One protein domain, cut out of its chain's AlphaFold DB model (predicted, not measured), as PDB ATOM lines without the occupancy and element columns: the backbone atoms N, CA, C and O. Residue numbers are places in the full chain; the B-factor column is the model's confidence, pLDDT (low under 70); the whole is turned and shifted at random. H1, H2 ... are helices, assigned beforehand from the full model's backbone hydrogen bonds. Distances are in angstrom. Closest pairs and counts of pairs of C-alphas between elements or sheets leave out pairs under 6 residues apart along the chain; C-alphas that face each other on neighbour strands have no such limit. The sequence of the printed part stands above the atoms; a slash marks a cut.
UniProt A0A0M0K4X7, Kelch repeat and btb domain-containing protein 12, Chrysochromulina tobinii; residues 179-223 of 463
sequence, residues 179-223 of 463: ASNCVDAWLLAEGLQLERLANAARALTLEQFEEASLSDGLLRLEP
ATOM      1  N   ALA A 179     231.116 201.576 350.209       71.50
ATOM      2  CA  ALA A 179     232.040 200.589 349.636       71.50
ATOM      3  C   ALA A 179     233.097 201.221 348.710       71.50
ATOM      4  O   ALA A 179     234.226 200.742 348.607       71.50
ATOM      5  N   SER A 180     232.744 202.332 348.059       78.50
ATOM      6  CA  SER A 180     233.638 203.076 347.173       78.50
ATOM      7  C   SER A 180     234.696 203.916 347.905       78.50
ATOM      8  O   SER A 180     235.729 204.229 347.313       78.50
ATOM      9  N   ASN A 181     234.461 204.276 349.173       81.75
ATOM     10  CA  ASN A 181     235.313 205.185 349.949       81.75
ATOM     11  C   ASN A 181     235.885 204.570 351.240       81.75
ATOM     12  O   ASN A 181     236.708 205.210 351.895       81.75
ATOM     13  N   CYS A 182     235.501 203.338 351.587       79.38
ATOM     14  CA  CYS A 182     235.879 202.676 352.835       79.38
ATOM     15  C   CYS A 182     237.398 202.578 353.024       79.38
ATOM     16  O   CYS A 182     237.903 202.843 354.111       79.38
ATOM     17  N   VAL A 183     238.146 202.292 351.957       77.12
ATOM     18  CA  VAL A 183     239.605 202.161 352.035       77.12
ATOM     19  C   VAL A 183     240.296 203.514 352.228       77.12
ATOM     20  O   VAL A 183     241.236 203.624 353.012       77.12
ATOM     21  N   ASP A 184     239.820 204.565 351.556       83.81
ATOM     22  CA  ASP A 184     240.356 205.919 351.739       83.81
ATOM     23  C   ASP A 184     239.997 206.479 353.124       83.81
ATOM     24  O   ASP A 184     240.829 207.130 353.759       83.81
ATOM     25  N   ALA A 185     238.789 206.191 353.618       83.94
ATOM     26  CA  ALA A 185     238.364 206.529 354.973       83.94
ATOM     27  C   ALA A 185     239.198 205.792 356.028       83.94
ATOM     28  O   ALA A 185     239.591 206.403 357.021       83.94
ATOM     29  N   TRP A 186     239.528 204.521 355.791       81.56
ATOM     30  CA  TRP A 186     240.418 203.756 356.659       81.56
ATOM     31  C   TRP A 186     241.825 204.366 356.692       81.56
ATOM     32  O   TRP A 186     242.325 204.680 357.769       81.56
ATOM     33  N   LEU A 187     242.437 204.641 355.538       83.00
ATOM     34  CA  LEU A 187     243.752 205.295 355.470       83.00
ATOM     35  C   LEU A 187     243.778 206.656 356.178       83.00
ATOM     36  O   LEU A 187     244.747 206.991 356.860       83.00
ATOM     37  N   LEU A 188     242.713 207.446 356.017       85.94
ATOM     38  CA  LEU A 188     242.550 208.716 356.720       85.94
ATOM     39  C   LEU A 188     242.467 208.504 358.235       85.94
ATOM     40  O   LEU A 188     243.085 209.255 358.986       85.94
ATOM     41  N   ALA A 189     241.721 207.492 358.675       84.25
ATOM     42  CA  ALA A 189     241.551 207.176 360.082       84.25
ATOM     43  C   ALA A 189     242.857 206.712 360.739       84.25
ATOM     44  O   ALA A 189     243.166 207.189 361.824       84.25
ATOM     45  N   GLU A 190     243.659 205.876 360.071       81.62
ATOM     46  CA  GLU A 190     244.996 205.490 360.554       81.62
ATOM     47  C   GLU A 190     245.915 206.707 360.684       81.62
ATOM     48  O   GLU A 190     246.524 206.932 361.727       81.62
ATOM     49  N   GLY A 191     245.980 207.537 359.636       81.25
ATOM     50  CA  GLY A 191     246.868 208.701 359.610       81.25
ATOM     51  C   GLY A 191     246.532 209.756 360.666       81.25
ATOM     52  O   GLY A 191     247.415 210.497 361.097       81.25
ATOM     53  N   LEU A 192     245.268 209.828 361.089       82.75
ATOM     54  CA  LEU A 192     244.782 210.769 362.098       82.75
ATOM     55  C   LEU A 192     244.495 210.119 363.457       82.75
ATOM     56  O   LEU A 192     244.039 210.822 364.357       82.75
ATOM     57  N   GLN A 193     244.758 208.814 363.600       81.88
ATOM     58  CA  GLN A 193     244.503 208.018 364.805       81.88
ATOM     59  C   GLN A 193     243.036 208.099 365.278       81.88
ATOM     60  O   GLN A 193     242.743 208.269 366.459       81.88
ATOM     61  N   LEU A 194     242.095 207.999 364.335       80.69
ATOM     62  CA  LEU A 194     240.651 208.001 364.585       80.69
ATOM     63  C   LEU A 194     240.140 206.561 364.696       80.69
ATOM     64  O   LEU A 194     239.614 206.010 363.733       80.69
ATOM     65  N   GLU A 195     240.307 205.940 365.863       77.81
ATOM     66  CA  GLU A 195     240.043 204.503 366.067       77.81
ATOM     67  C   GLU A 195     238.611 204.085 365.714       77.81
ATOM     68  O   GLU A 195     238.399 203.071 365.050       77.81
ATOM     69  N   ARG A 196     237.614 204.891 366.091       80.94
ATOM     70  CA  ARG A 196     236.205 204.587 365.813       80.94
ATOM     71  C   ARG A 196     235.906 204.613 364.312       80.94
ATOM     72  O   ARG A 196     235.262 203.693 363.806       80.94
ATOM     73  N   LEU A 197     236.406 205.612 363.581       79.50
ATOM     74  CA  LEU A 197     236.331 205.627 362.118       79.50
ATOM     75  C   LEU A 197     237.132 204.487 361.479       79.50
ATOM     76  O   LEU A 197     236.648 203.885 360.523       79.50
ATOM     77  N   ALA A 198     238.319 204.166 362.001       74.25
ATOM     78  CA  ALA A 198     239.149 203.081 361.486       74.25
ATOM     79  C   ALA A 198     238.417 201.740 361.599       74.25
ATOM     80  O   ALA A 198     238.315 201.016 360.615       74.25
ATOM     81  N   ASN A 199     237.833 201.442 362.760       71.50
ATOM     82  CA  ASN A 199     237.092 200.205 362.995       71.50
ATOM     83  C   ASN A 199     235.867 200.084 362.079       71.50
ATOM     84  O   ASN A 199     235.689 199.047 361.438       71.50
ATOM     85  N   ALA A 200     235.076 201.151 361.933       69.44
ATOM     86  CA  ALA A 200     233.927 201.160 361.026       69.44
ATOM     87  C   ALA A 200     234.344 200.980 359.553       69.44
ATOM     88  O   ALA A 200     233.746 200.196 358.816       69.44
ATOM     89  N   ALA A 201     235.405 201.670 359.122       76.12
ATOM     90  CA  ALA A 201     235.927 201.565 357.765       76.12
ATOM     91  C   ALA A 201     236.522 200.177 357.471       76.12
ATOM     92  O   ALA A 201     236.308 199.637 356.385       76.12
ATOM     93  N   ARG A 202     237.213 199.568 358.443       68.94
ATOM     94  CA  ARG A 202     237.736 198.194 358.366       68.94
ATOM     95  C   ARG A 202     236.604 197.171 358.249       68.94
ATOM     96  O   ARG A 202     236.657 196.331 357.354       68.94
ATOM     97  N   ALA A 203     235.568 197.277 359.085       67.12
ATOM     98  CA  ALA A 203     234.399 196.398 359.033       67.12
ATOM     99  C   ALA A 203     233.700 196.464 357.665       67.12
ATOM    100  O   ALA A 203     233.484 195.437 357.026       67.12
ATOM    101  N   LEU A 204     233.469 197.671 357.135       67.75
ATOM    102  CA  LEU A 204     232.857 197.822 355.812       67.75
ATOM    103  C   LEU A 204     233.761 197.307 354.678       67.75
ATOM    104  O   LEU A 204     233.282 196.744 353.694       67.75
ATOM    105  N   THR A 205     235.081 197.471 354.813       64.88
ATOM    106  CA  THR A 205     236.062 196.921 353.863       64.88
ATOM    107  C   THR A 205     236.027 195.389 353.844       64.88
ATOM    108  O   THR A 205     236.191 194.790 352.781       64.88
ATOM    109  N   LEU A 206     235.789 194.753 354.996       59.97
ATOM    110  CA  LEU A 206     235.607 193.306 355.122       59.97
ATOM    111  C   LEU A 206     234.305 192.826 354.478       59.97
ATOM    112  O   LEU A 206     234.321 191.873 353.699       59.97
ATOM    113  N   GLU A 207     233.194 193.501 354.766       62.22
ATOM    114  CA  GLU A 207     231.881 193.159 354.209       62.22
ATOM    115  C   GLU A 207     231.844 193.305 352.684       62.22
ATOM    116  O   GLU A 207     231.311 192.447 351.981       62.22
ATOM    117  N   GLN A 208     232.437 194.381 352.158       68.00
ATOM    118  CA  GLN A 208     232.417 194.731 350.733       68.00
ATOM    119  C   GLN A 208     233.766 194.477 350.053       68.00
ATOM    120  O   GLN A 208     234.167 195.183 349.121       68.00
ATOM    121  N   PHE A 209     234.468 193.430 350.494       59.00
ATOM    122  CA  PHE A 209     235.826 193.134 350.046       59.00
ATOM    123  C   PHE A 209     235.953 192.983 348.525       59.00
ATOM    124  O   PHE A 209     236.961 193.374 347.938       59.00
ATOM    125  N   GLU A 210     234.931 192.450 347.846       53.56
ATOM    126  CA  GLU A 210     234.946 192.299 346.386       53.56
ATOM    127  C   GLU A 210     235.118 193.647 345.670       53.56
ATOM    128  O   GLU A 210     235.908 193.737 344.728       53.56
ATOM    129  N   GLU A 211     234.436 194.692 346.133       58.75
ATOM    130  CA  GLU A 211     234.498 196.036 345.559       58.75
ATOM    131  C   GLU A 211     235.730 196.802 346.059       58.75
ATOM    132  O   GLU A 211     236.478 197.374 345.258       58.75
ATOM    133  N   ALA A 212     236.040 196.697 347.354       60.56
ATOM    134  CA  ALA A 212     237.235 197.295 347.942       60.56
ATOM    135  C   ALA A 212     238.534 196.747 347.315       60.56
ATOM    136  O   ALA A 212     239.474 197.507 347.067       60.56
ATOM    137  N   SER A 213     238.575 195.455 346.963       55.91
ATOM    138  CA  SER A 213     239.712 194.803 346.290       55.91
ATOM    139  C   SER A 213     239.971 195.304 344.873       55.91
ATOM    140  O   SER A 213     241.050 195.047 344.336       55.91
ATOM    141  N   LEU A 214     239.012 196.002 344.258       57.66
ATOM    142  CA  LEU A 214     239.173 196.649 342.957       57.66
ATOM    143  C   LEU A 214     239.702 198.077 343.101       57.66
ATOM    144  O   LEU A 214     240.384 198.559 342.192       57.66
ATOM    145  N   SER A 215     239.453 198.724 344.243       62.50
ATOM    146  CA  SER A 215     239.979 200.055 344.542       62.50
ATOM    147  C   SER A 215     241.515 200.054 344.559       62.50
ATOM    148  O   SER A 215     242.160 199.066 344.923       62.50
ATOM    149  N   ASP A 216     242.126 201.161 344.137       61.41
ATOM    150  CA  ASP A 216     243.580 201.347 344.236       61.41
ATOM    151  C   ASP A 216     244.020 201.702 345.670       61.41
ATOM    152  O   ASP A 216     245.204 201.596 345.993       61.41
ATOM    153  N   GLY A 217     243.076 202.078 346.543       60.62
ATOM    154  CA  GLY A 217     243.328 202.416 347.946       60.62
ATOM    155  C   GLY A 217     243.953 201.263 348.727       60.62
ATOM    156  O   GLY A 217     244.818 201.486 349.567       60.62
ATOM    157  N   LEU A 218     243.607 200.019 348.383       60.97
ATOM    158  CA  LEU A 218     244.070 198.832 349.109       60.97
ATOM    159  C   LEU A 218     245.582 198.593 348.950       60.97
ATOM    160  O   LEU A 218     246.210 197.972 349.795       60.97
ATOM    161  N   LEU A 219     246.185 199.140 347.889       58.12
ATOM    162  CA  LEU A 219     247.634 199.108 347.658       58.12
ATOM    163  C   LEU A 219     248.393 200.198 348.426       58.12
ATOM    164  O   LEU A 219     249.621 200.167 348.460       58.12
ATOM    165  N   ARG A 220     247.681 201.201 348.953       63.34
ATOM    166  CA  ARG A 220     248.250 202.312 349.729       63.34
ATOM    167  C   ARG A 220     248.266 202.021 351.226       63.34
ATOM    168  O   ARG A 220     248.902 202.771 351.958       63.34
ATOM    169  N   LEU A 221     247.568 200.973 351.663       61.53
ATOM    170  CA  LEU A 221     247.728 200.417 352.997       61.53
ATOM    171  C   LEU A 221     249.138 199.847 353.089       61.53
ATOM    172  O   LEU A 221     249.457 198.841 352.455       61.53
ATOM    173  N   GLU A 222     249.999 200.538 353.830       49.50
ATOM    174  CA  GLU A 222     251.272 199.959 354.224       49.50
ATOM    175  C   GLU A 222     250.964 198.723 355.079       49.50
ATOM    176  O   GLU A 222     250.096 198.800 355.955       49.50
ATOM    177  N   PRO A 223     251.610 197.570 354.824       43.56
ATOM    178  CA  PRO A 223     251.543 196.477 355.774       43.56
ATOM    179  C   PRO A 223     252.053 197.036 357.098       43.56
ATOM    180  O   PRO A 223     253.197 197.493 357.174       43.56
TER     181      PRO A 223
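This is residues 179 to 223 of the 463 residues of the protein "Kelch repeat and btb domain-containing protein 12" of Chrysochromulina tobinii (UniProt A0A0M0K4X7). Two helices, H1 and H2, lie side by side as a helical hairpin, and a short third helix, H3, sits at the end of the hairpin away from its turn. After H3 a tail with no named element, residues 213 to 223, folds back past H1 on the side away from H2. The printed part has 45 residues with three named helices, in the order H1, H2, H3, and no named strand; the class is all helix. It is compact, with a radius of gyration of the C-alphas of 9.4 A, and spans 26 by 19 by 16 A.

H1 is residues 182 to 192, 15.2 A long from its first C-alpha, at (235.879, 202.676, 352.835), to its last. H2, residues 195 to 207, is the longest helix and measures 18.3 A. H3 is residues 209 to 212, 4.9 A long, ending at C-alpha 212, (237.235, 197.295, 347.942).

H1 and H2 touch, their closest C-alphas being those of Ala 189 and Ala 198, 5.0 A apart. They run opposite ways at a shallow tilt of 23 degrees. H3 is close to H1 but not clearly touching; the closest C-alphas, of Val 183 and Ala 212, are 6.8 A apart. H3 is likewise close to H2 but not clearly touching, with the C-alphas of Thr 205 and Ala 212 closest at 6.0 A. In H1 and H2 every O i to N i+4 pair is within hydrogen-bond range; H3 is too short for such a pair, and its one O i to N i+3 pair is within range.

The two C-alphas farthest apart, those of Leu 192 and Glu 210, are 26.2 A apart. The printed part has no cut, and the links H1 to H2 and H2 to H3 are tight. The mean pLDDT of the printed part is 70.1; residue 200 and residues 202 to 223 are under 70.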